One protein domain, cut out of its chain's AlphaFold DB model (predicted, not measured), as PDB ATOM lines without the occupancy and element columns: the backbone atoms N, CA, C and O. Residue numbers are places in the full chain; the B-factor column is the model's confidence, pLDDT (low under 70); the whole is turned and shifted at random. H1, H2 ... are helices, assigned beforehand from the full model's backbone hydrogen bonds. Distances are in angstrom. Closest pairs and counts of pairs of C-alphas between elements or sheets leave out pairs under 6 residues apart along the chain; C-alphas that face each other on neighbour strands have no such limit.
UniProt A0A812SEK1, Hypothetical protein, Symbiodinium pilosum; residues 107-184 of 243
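This is residues 107 to 184 of the 243 residues of the protein "Hypothetical protein" of Symbiodinium pilosum (UniProt A0A812SEK1). A long helix, H4, runs along one side, the shorter H2 and H3 lie staggered along the other, and H1 bridges from H4 to the beginning of H2. The printed part has 78 residues, with four named helices, H1 to H4 in order, and no named strand: all helix. It is compact, with a radius of gyration of the C-alphas of 12.4 A and spans of 35 by 25 by 22 A.

H1, residues 107 to 117, and H2, residues 121 to 132, only just touch, with 3 pairs of C-alphas within 8 A, and only at the corner; the closest are Val 114 and Met 121, 6.5 A. H2, with residues 121 to 125 alone, only just touches H3, residues 140 to 148, with 3 pairs, in a helical hairpin; the closest C-alphas are Met 121 and Arg 144, 6.6 A. H4, residues 158 to 176, touches H1 with residues 160 to 165 alone; the closest C-alphas are Val 107 and Glu 161, 5.4 A. Every helix has each O i to N i+4 pair within hydrogen-bond range.

H1, 15.2 A long, begins at C-alpha 107 (106.093, 100.336, 102.582). H4, 27.7 A, ends at C-alpha 176 (111.943, 85.981, 86.763).

The printed part has no cut, no link is long, and no printed residue is under 70 in pLDDT.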
ATOM      1  N   VAL A 107     104.883  99.961 101.821       95.44
ATOM      2  CA  VAL A 107     106.093 100.336 102.582       95.44
ATOM      3  C   VAL A 107     106.184  99.588 103.892       95.44
ATOM      4  O   VAL A 107     107.236  99.041 104.210       95.44
ATOM      5  N   LYS A 108     105.093  99.563 104.657       93.69
ATOM      6  CA  LYS A 108     105.089  98.912 105.962       93.69
ATOM      7  C   LYS A 108     105.351  97.417 105.821       93.69
ATOM      8  O   LYS A 108     106.262  96.914 106.465       93.69
ATOM      9  N   GLU A 109     104.608  96.745 104.945       94.75
ATOM     10  CA  GLU A 109     104.764  95.310 104.698       94.75
ATOM     11  C   GLU A 109     106.185  94.967 104.231       94.75
ATOM     12  O   GLU A 109     106.813  94.050 104.757       94.75
ATOM     13  N   TYR A 110     106.735  95.754 103.303       94.88
ATOM     14  CA  TYR A 110     108.094  95.575 102.805       94.88
ATOM     15  C   TYR A 110     109.145  95.753 103.909       94.88
ATOM     16  O   TYR A 110     110.026  94.912 104.075       94.88
ATOM     17  N   LEU A 111     109.049  96.820 104.709       93.00
ATOM     18  CA  LEU A 111     109.993  97.074 105.798       93.00
ATOM     19  C   LEU A 111     109.864  96.041 106.928       93.00
ATOM     20  O   LEU A 111     110.879  95.651 107.504       93.00
ATOM     21  N   GLU A 112     108.657  95.553 107.223       92.06
ATOM     22  CA  GLU A 112     108.435  94.438 108.151       92.06
ATOM     23  C   GLU A 112     109.040  93.136 107.618       92.06
ATOM     24  O   GLU A 112     109.699  92.421 108.372       92.06
ATOM     25  N   ALA A 113     108.894  92.844 106.323       93.19
ATOM     26  CA  ALA A 113     109.509  91.681 105.692       93.19
ATOM     27  C   ALA A 113     111.044  91.744 105.754       93.19
ATOM     28  O   ALA A 113     111.680  90.776 106.175       93.19
ATOM     29  N   VAL A 114     111.642  92.896 105.425       91.88
ATOM     30  CA  VAL A 114     113.096  93.112 105.529       91.88
ATOM     31  C   VAL A 114     113.566  92.964 106.974       91.88
ATOM     32  O   VAL A 114     114.564  92.287 107.222       91.88
ATOM     33  N   ARG A 115     112.835  93.542 107.932       88.50
ATOM     34  CA  ARG A 115     113.142  93.457 109.367       88.50
ATOM     35  C   ARG A 115     113.032  92.035 109.919       88.50
ATOM     36  O   ARG A 115     113.797  91.665 110.801       88.50
ATOM     37  N   ASN A 116     112.062  91.256 109.449       88.50
ATOM     38  CA  ASN A 116     111.856  89.882 109.905       88.50
ATOM     39  C   ASN A 116     112.841  88.906 109.247       88.50
ATOM     40  O   ASN A 116     113.203  87.904 109.859       88.50
ATOM     41  N   GLY A 117     113.256  89.177 108.007       87.62
ATOM     42  CA  GLY A 117     114.173  88.322 107.253       87.62
ATOM     43  C   GLY A 117     115.654  88.615 107.494       87.62
ATOM     44  O   GLY A 117     116.471  87.697 107.479       87.62
ATOM     45  N   SER A 118     116.017  89.878 107.713       78.81
ATOM     46  CA  SER A 118     117.402  90.331 107.870       78.81
ATOM     47  C   SER A 118     117.577  91.151 109.145       78.81
ATOM     48  O   SER A 118     116.645  91.798 109.615       78.81
ATOM     49  N   THR A 119     118.790  91.158 109.698       77.62
ATOM     50  CA  THR A 119     119.099  91.971 110.881       77.62
ATOM     51  C   THR A 119     119.107  93.473 110.580       77.62
ATOM     52  O   THR A 119     118.849  94.260 111.483       77.62
ATOM     53  N   ASP A 120     119.413  93.876 109.340       83.44
ATOM     54  CA  ASP A 120     119.459  95.276 108.901       83.44
ATOM     55  C   ASP A 120     119.181  95.412 107.389       83.44
ATOM     56  O   ASP A 120     119.560  94.552 106.589       83.44
ATOM     57  N   MET A 121     118.602  96.548 106.991       87.56
ATOM     58  CA  MET A 121     118.342  96.944 105.604       87.56
ATOM     59  C   MET A 121     119.615  96.932 104.745       87.56
ATOM     60  O   MET A 121     119.565  96.560 103.573       87.56
ATOM     61  N   THR A 122     120.772  97.297 105.311       88.75
ATOM     62  CA  THR A 122     122.050  97.248 104.580       88.75
ATOM     63  C   THR A 122     122.415  95.814 104.207       88.75
ATOM     64  O   THR A 122     122.808  95.548 103.071       88.75
ATOM     65  N   ALA A 123     122.261  94.881 105.151       90.00
ATOM     66  CA  ALA A 123     122.551  93.471 104.925       90.00
ATOM     67  C   ALA A 123     121.600  92.885 103.876       90.00
ATOM     68  O   ALA A 123     122.067  92.274 102.917       90.00
ATOM     69  N   TYR A 124     120.297  93.163 104.001       92.31
ATOM     70  CA  TYR A 124     119.302  92.808 102.987       92.31
ATOM     71  C   TYR A 124     119.710  93.290 101.593       92.31
ATOM     72  O   TYR A 124     119.775  92.498 100.651       92.31
ATOM     73  N   HIS A 125     120.029  94.581 101.467       91.25
ATOM     74  CA  HIS A 125     120.325  95.177 100.175       91.25
ATOM     75  C   HIS A 125     121.570  94.559  99.526       91.25
ATOM     76  O   HIS A 125     121.552  94.243  98.336       91.25
ATOM     77  N   LEU A 126     122.632  94.324 100.304       90.50
ATOM     78  CA  LEU A 126     123.849  93.670  99.819       90.50
ATOM     79  C   LEU A 126     123.589  92.228  99.371       90.50
ATOM     80  O   LEU A 126     124.060  91.831  98.305       90.50
ATOM     81  N   THR A 127     122.822  91.457 100.148       93.00
ATOM     82  CA  THR A 127     122.442  90.088  99.775       93.00
ATOM     83  C   THR A 127     121.622  90.077  98.488       93.00
ATOM     84  O   THR A 127     121.894  89.279  97.589       93.00
ATOM     85  N   TRP A 128     120.663  90.994  98.354       92.62
ATOM     86  CA  TRP A 128     119.873  91.119  97.136       92.62
ATOM     87  C   TRP A 128     120.730  91.522  95.932       92.62
ATOM     88  O   TRP A 128     120.612  90.899  94.881       92.62
ATOM     89  N   LEU A 129     121.638  92.495  96.061       92.31
ATOM     90  CA  LEU A 129     122.556  92.885  94.980       92.31
ATOM     91  C   LEU A 129     123.415  91.708  94.500       92.31
ATOM     92  O   LEU A 129     123.535  91.481  93.296       92.31
ATOM     93  N   GLN A 130     123.972  90.932  95.433       93.12
ATOM     94  CA  GLN A 130     124.779  89.753  95.112       93.12
ATOM     95  C   GLN A 130     123.976  88.677  94.369       93.12
ATOM     96  O   GLN A 130     124.497  88.065  93.441       93.12
ATOM     97  N   ALA A 131     122.717  88.456  94.757       92.62
ATOM     98  CA  ALA A 131     121.858  87.447  94.139       92.62
ATOM     99  C   ALA A 131     121.257  87.899  92.795       92.62
ATOM    100  O   ALA A 131     121.051  87.086  91.897       92.62
ATOM    101  N   SER A 132     120.952  89.189  92.666       92.69
ATOM    102  CA  SER A 132     120.197  89.759  91.548       92.69
ATOM    103  C   SER A 132     121.063  90.159  90.353       92.69
ATOM    104  O   SER A 132     120.561  90.216  89.234       92.69
ATOM    105  N   GLY A 133     122.347  90.467  90.568       89.38
ATOM    106  CA  GLY A 133     123.235  90.979  89.517       89.38
ATOM    107  C   GLY A 133     122.881  92.390  89.022       89.38
ATOM    108  O   GLY A 133     123.406  92.828  87.998       89.38
ATOM    109  N   VAL A 134     121.994  93.105  89.725       88.19
ATOM    110  CA  VAL A 134     121.609  94.492  89.421       88.19
ATOM    111  C   VAL A 134     122.744  95.450  89.809       88.19
ATOM    112  O   VAL A 134     123.532  95.174  90.714       88.19
ATOM    113  N   SER A 135     122.851  96.592  89.120       83.38
ATOM    114  CA  SER A 135     123.846  97.616  89.445       83.38
ATOM    115  C   SER A 135     123.654  98.185  90.857       83.38
ATOM    116  O   SER A 135     122.548  98.264  91.386       83.38
ATOM    117  N   GLN A 136     124.759  98.633  91.456       77.62
ATOM    118  CA  GLN A 136     124.822  99.068  92.856       77.62
ATOM    119  C   GLN A 136     123.970 100.316  93.168       77.62
ATOM    120  O   GLN A 136     123.667 100.573  94.327       77.62
ATOM    121  N   SER A 137     123.547 101.085  92.156       73.75
ATOM    122  CA  SER A 137     122.679 102.258  92.323       73.75
ATOM    123  C   SER A 137     121.202 101.849  92.363       73.75
ATOM    124  O   SER A 137     120.484 101.968  91.365       73.75
ATOM    125  N   SER A 138     120.739 101.335  93.499       70.69
ATOM    126  CA  SER A 138     119.334 100.957  93.666       70.69
ATOM    127  C   SER A 138     118.557 101.976  94.509       70.69
ATOM    128  O   SER A 138     119.128 102.733  95.292       70.69
ATOM    129  N   GLY A 139     117.226 101.960  94.401       77.94
ATOM    130  CA  GLY A 139     116.346 102.761  95.260       77.94
ATOM    131  C   GLY A 139     116.397 102.392  96.751       77.94
ATOM    132  O   GLY A 139     115.881 103.149  97.571       77.94
ATOM    133  N   ALA A 140     117.030 101.272  97.130       84.56
ATOM    134  CA  ALA A 140     117.138 100.841  98.526       84.56
ATOM    135  C   ALA A 140     117.986 101.800  99.379       84.56
ATOM    136  O   ALA A 140     117.718 101.963 100.570       84.56
ATOM    137  N   ASP A 141     118.959 102.490  98.773       87.75
ATOM    138  CA  ASP A 141     119.771 103.485  99.478       87.75
ATOM    139  C   ASP A 141     118.933 104.660  99.985       87.75
ATOM    140  O   ASP A 141     119.162 105.140 101.093       87.75
ATOM    141  N   MET A 142     117.913 105.077  99.228       91.50
ATOM    142  CA  MET A 142     116.996 106.134  99.659       91.50
ATOM    143  C   MET A 142     116.231 105.723 100.922       91.50
ATOM    144  O   MET A 142     116.104 106.517 101.849       91.50
ATOM    145  N   LEU A 143     115.754 104.473 100.984       91.94
ATOM    146  CA  LEU A 143     115.047 103.956 102.161       91.94
ATOM    147  C   LEU A 143     115.982 103.867 103.368       91.94
ATOM    148  O   LEU A 143     115.593 104.211 104.482       91.94
ATOM    149  N   ARG A 144     117.232 103.449 103.144       89.06
ATOM    150  CA  ARG A 144     118.256 103.365 104.189       89.06
ATOM    151  C   ARG A 144     118.618 104.737 104.754       89.06
ATOM    152  O   ARG A 144     118.676 104.878 105.970       89.06
ATOM    153  N   VAL A 145     118.843 105.738 103.901       89.81
ATOM    154  CA  VAL A 145     119.110 107.123 104.332       89.81
ATOM    155  C   VAL A 145     117.890 107.698 105.050       89.81
ATOM    156  O   VAL A 145     118.036 108.218 106.152       89.81
ATOM    157  N   GLY A 146     116.693 107.506 104.489       91.31
ATOM    158  CA  GLY A 146     115.443 107.980 105.080       91.31
ATOM    159  C   GLY A 146     115.187 107.413 106.479       91.31
ATOM    160  O   GLY A 146     114.810 108.157 107.374       91.31
ATOM    161  N   LEU A 147     115.438 106.118 106.696       88.94
ATOM    162  CA  LEU A 147     115.282 105.483 108.011       88.94
ATOM    163  C   LEU A 147     116.444 105.800 108.962       88.94
ATOM    164  O   LEU A 147     116.226 106.085 110.134       88.94
ATOM    165  N   GLY A 148     117.684 105.710 108.481       84.50
ATOM    166  CA  GLY A 148     118.877 105.760 109.324       84.50
ATOM    167  C   GLY A 148     119.348 107.170 109.658       84.50
ATOM    168  O   GLY A 148     119.643 107.463 110.817       84.50
ATOM    169  N   ILE A 149     119.439 108.029 108.640       85.19
ATOM    170  CA  ILE A 149     119.970 109.392 108.759       85.19
ATOM    171  C   ILE A 149     118.833 110.357 109.077       85.19
ATOM    172  O   ILE A 149     118.900 111.058 110.083       85.19
ATOM    173  N   ASP A 150     117.780 110.344 108.259       87.69
ATOM    174  CA  ASP A 150     116.675 111.300 108.390       87.69
ATOM    175  C   ASP A 150     115.634 110.863 109.431       87.69
ATOM    176  O   ASP A 150     114.779 111.659 109.817       87.69
ATOM    177  N   GLN A 151     115.705 109.611 109.900       85.81
ATOM    178  CA  GLN A 151     114.821 109.054 110.932       85.81
ATOM    179  C   GLN A 151     113.325 109.196 110.603       85.81
ATOM    180  O   GLN A 151     112.478 109.351 111.483       85.81
ATOM    181  N   LEU A 152     112.992 109.138 109.317       89.75
ATOM    182  CA  LEU A 152     111.637 109.302 108.821       89.75
ATOM    183  C   LEU A 152     110.824 108.028 109.030       89.75
ATOM    184  O   LEU A 152     111.255 106.925 108.685       89.75
ATOM    185  N   ASP A 153     109.580 108.187 109.480       90.81
ATOM    186  CA  ASP A 153     108.586 107.125 109.375       90.81
ATOM    187  C   ASP A 153     108.095 107.018 107.926       90.81
ATOM    188  O   ASP A 153     107.096 107.618 107.515       90.81
ATOM    189  N   LEU A 154     108.831 106.238 107.135       94.25
ATOM    190  CA  LEU A 154     108.552 106.032 105.716       94.25
ATOM    191  C   LEU A 154     107.165 105.428 105.464       94.25
ATOM    192  O   LEU A 154     106.626 105.615 104.374       94.25
ATOM    193  N   SER A 155     106.566 104.743 106.450       94.25
ATOM    194  CA  SER A 155     105.263 104.086 106.283       94.25
ATOM    195  C   SER A 155     104.149 105.072 105.939       94.25
ATOM    196  O   SER A 155     103.207 104.699 105.244       94.25
ATOM    197  N   ASN A 156     104.297 106.342 106.332       93.56
ATOM    198  CA  ASN A 156     103.332 107.411 106.089       93.56
ATOM    199  C   ASN A 156     103.722 108.366 104.947       93.56
ATOM    200  O   ASN A 156     102.972 109.293 104.644       93.56
ATOM    201  N   ILE A 157     104.862 108.143 104.285       95.25
ATOM    202  CA  ILE A 157     105.383 109.046 103.252       95.25
ATOM    203  C   ILE A 157     105.018 108.537 101.862       95.25
ATOM    204  O   ILE A 157     105.425 107.457 101.436       95.25
ATOM    205  N   PHE A 158     104.304 109.366 101.101       94.31
ATOM    206  CA  PHE A 158     103.841 109.005  99.763       94.31
ATOM    207  C   PHE A 158     104.976 108.698  98.774       94.31
ATOM    208  O   PHE A 158     104.912 107.733  98.014       94.31
ATOM    209  N   VAL A 159     106.053 109.487  98.808       94.81
ATOM    210  CA  VAL A 159     107.231 109.259  97.953       94.81
ATOM    211  C   VAL A 159     107.906 107.925  98.284       94.81
ATOM    212  O   VAL A 159     108.332 107.216  97.373       94.81
ATOM    213  N   ALA A 160     107.958 107.550  99.566       95.12
ATOM    214  CA  ALA A 160     108.486 106.258  99.987       95.12
ATOM    215  C   ALA A 160     107.594 105.109  99.498       95.12
ATOM    216  O   ALA A 160     108.116 104.102  99.030       95.12
ATOM    217  N   GLU A 161     106.270 105.286  99.510       95.12
ATOM    218  CA  GLU A 161     105.317 104.315  98.958       95.12
ATOM    219  C   GLU A 161     105.533 104.053  97.473       95.12
ATOM    220  O   GLU A 161     105.655 102.897  97.062       95.12
ATOM    221  N   LEU A 162     105.660 105.106  96.667       93.38
ATOM    222  CA  LEU A 162     105.961 104.957  95.245       93.38
ATOM    223  C   LEU A 162     107.319 104.285  95.015       93.38
ATOM    224  O   LEU A 162     107.440 103.423  94.141       93.38
ATOM    225  N   ALA A 163     108.332 104.652  95.800       93.62
ATOM    226  CA  ALA A 163     109.661 104.069  95.688       93.62
ATOM    227  C   ALA A 163     109.674 102.579  96.057       93.62
ATOM    228  O   ALA A 163     110.241 101.784  95.309       93.62
ATOM    229  N   VAL A 164     109.014 102.182  97.151       94.88
ATOM    230  CA  VAL A 164     108.909 100.774  97.563       94.88
ATOM    231  C   VAL A 164     108.111  99.967  96.548       94.88
ATOM    232  O   VAL A 164     108.571  98.907  96.134       94.88
ATOM    233  N   ARG A 165     106.965 100.464  96.069       94.31
ATOM    234  CA  ARG A 165     106.197  99.772  95.020       94.31
ATOM    235  C   ARG A 165     107.046  99.565  93.771       94.31
ATOM    236  O   ARG A 165     107.078  98.459  93.235       94.31
ATOM    237  N   ARG A 166     107.799 100.585  93.342       92.12
ATOM    238  CA  ARG A 166     108.729 100.461  92.213       92.12
ATOM    239  C   ARG A 166     109.846  99.454  92.487       92.12
ATOM    240  O   ARG A 166     110.221  98.713  91.581       92.12
ATOM    241  N   LEU A 167     110.364  99.410  93.707       93.06
ATOM    242  CA  LEU A 167     111.391  98.462  94.112       93.06
ATOM    243  C   LEU A 167     110.860  97.019  94.063       93.06
ATOM    244  O   LEU A 167     111.480  96.186  93.412       93.06
ATOM    245  N   ILE A 168     109.659  96.751  94.587       94.00
ATOM    246  CA  ILE A 168     108.994  95.436  94.494       94.00
ATOM    247  C   ILE A 168     108.788  95.017  93.027       94.00
ATOM    248  O   ILE A 168     108.989  93.851  92.677       94.00
ATOM    249  N   GLN A 169     108.426  95.952  92.135       93.06
ATOM    250  CA  GLN A 169     108.339  95.658  90.697       93.06
ATOM    251  C   GLN A 169     109.686  95.203  90.122       93.06
ATOM    252  O   GLN A 169     109.722  94.240  89.357       93.06
ATOM    253  N   ILE A 170     110.778  95.892  90.475       92.56
ATOM    254  CA  ILE A 170     112.133  95.543  90.032       92.56
ATOM    255  C   ILE A 170     112.515  94.165  90.569       92.56
ATOM    256  O   ILE A 170     112.945  93.319  89.793       92.56
ATOM    257  N   GLU A 171     112.299  93.903  91.857       93.38
ATOM    258  CA  GLU A 171     112.589  92.604  92.470       93.38
ATOM    259  C   GLU A 171     111.816  91.470  91.798       93.38
ATOM    260  O   GLU A 171     112.395  90.438  91.467       93.38
ATOM    261  N   THR A 172     110.532  91.684  91.505       93.31
ATOM    262  CA  THR A 172     109.683  90.697  90.824       93.31
ATOM    263  C   THR A 172     110.148  90.437  89.389       93.31
ATOM    264  O   THR A 172     110.178  89.287  88.947       93.31
ATOM    265  N   ALA A 173     110.513  91.487  88.648       92.75
ATOM    266  CA  ALA A 173     111.010  91.372  87.277       92.75
ATOM    267  C   ALA A 173     112.363  90.644  87.229       92.75
ATOM    268  O   ALA A 173     112.562  89.735  86.421       92.75
ATOM    269  N   VAL A 174     113.273  91.006  88.136       94.38
ATOM    270  CA  VAL A 174     114.612  90.418  88.242       94.38
ATOM    271  C   VAL A 174     114.548  88.968  88.717       94.38
ATOM    272  O   VAL A 174     115.262  88.129  88.178       94.38
ATOM    273  N   ALA A 175     113.643  88.627  89.640       94.00
ATOM    274  CA  ALA A 175     113.450  87.250  90.097       94.00
ATOM    275  C   ALA A 175     113.023  86.291  88.972       94.00
ATOM    276  O   ALA A 175     113.336  85.102  89.027       94.00
ATOM    277  N   ARG A 176     112.322  86.785  87.940       93.25
ATOM    278  CA  ARG A 176     111.943  85.981  86.763       93.25
ATOM    279  C   ARG A 176     113.121  85.753  85.822       93.25
ATOM    280  O   ARG A 176     113.316  84.637  85.348       93.25
ATOM    281  N   ASN A 177     113.863  86.814  85.514       93.44
ATOM    282  CA  ASN A 177     115.019  86.756  84.628       93.44
ATOM    283  C   ASN A 177     116.016  87.884  84.954       93.44
ATOM    284  O   ASN A 177     115.839  89.004  84.471       93.44
ATOM    285  N   PRO A 178     117.096  87.600  85.703       92.69
ATOM    286  CA  PRO A 178     118.083  88.616  86.065       92.69
ATOM    287  C   PRO A 178     118.821  89.226  84.868       92.69
ATOM    288  O   PRO A 178     119.174  90.401  84.889       92.69
ATOM    289  N   ALA A 179     119.034  88.447  83.801       92.25
ATOM    290  CA  ALA A 179     119.761  88.902  82.614       92.25
ATOM    291  C   ALA A 179     118.929  89.842  81.728       92.25
ATOM    292  O   ALA A 179     119.479  90.670  81.004       92.25
ATOM    293  N   SER A 180     117.603  89.703  81.764       92.81
ATOM    294  CA  SER A 180     116.676  90.556  81.021       92.81
ATOM    295  C   SER A 180     115.369  90.691  81.811       92.81
ATOM    296  O   SER A 180     114.423  89.942  81.555       92.81
ATOM    297  N   PRO A 181     115.332  91.601  82.808       92.56
ATOM    298  CA  PRO A 181     114.163  91.785  83.657       92.56
ATOM    299  C   PRO A 181     112.952  92.199  82.824       92.56
ATOM    300  O   PRO A 181     112.982  93.216  82.129       92.56
ATOM    301  N   ASP A 182     111.884  91.410  82.909       92.31
ATOM    302  CA  ASP A 182     110.626  91.702  82.231       92.31
ATOM    303  C   ASP A 182     109.687  92.472  83.164       92.31
ATOM    304  O   ASP A 182     109.249  91.966  84.200       92.31
ATOM    305  N   TYR A 183     109.369  93.702  82.768       89.75
ATOM    306  CA  TYR A 183     108.465  94.601  83.479       89.75
ATOM    307  C   TYR A 183     107.021  94.516  82.975       89.75
ATOM    308  O   TYR A 183     106.241  95.408  83.288       89.75
ATOM    309  N   THR A 184     106.662  93.472  82.221       88.12
ATOM    310  CA  THR A 184     105.292  93.228  81.746       88.12
ATOM    311  C   THR A 184     104.425  92.580  82.833       88.12
ATOM    312  O   THR A 184     104.733  91.498  83.349       88.12
TER     313      THR A 184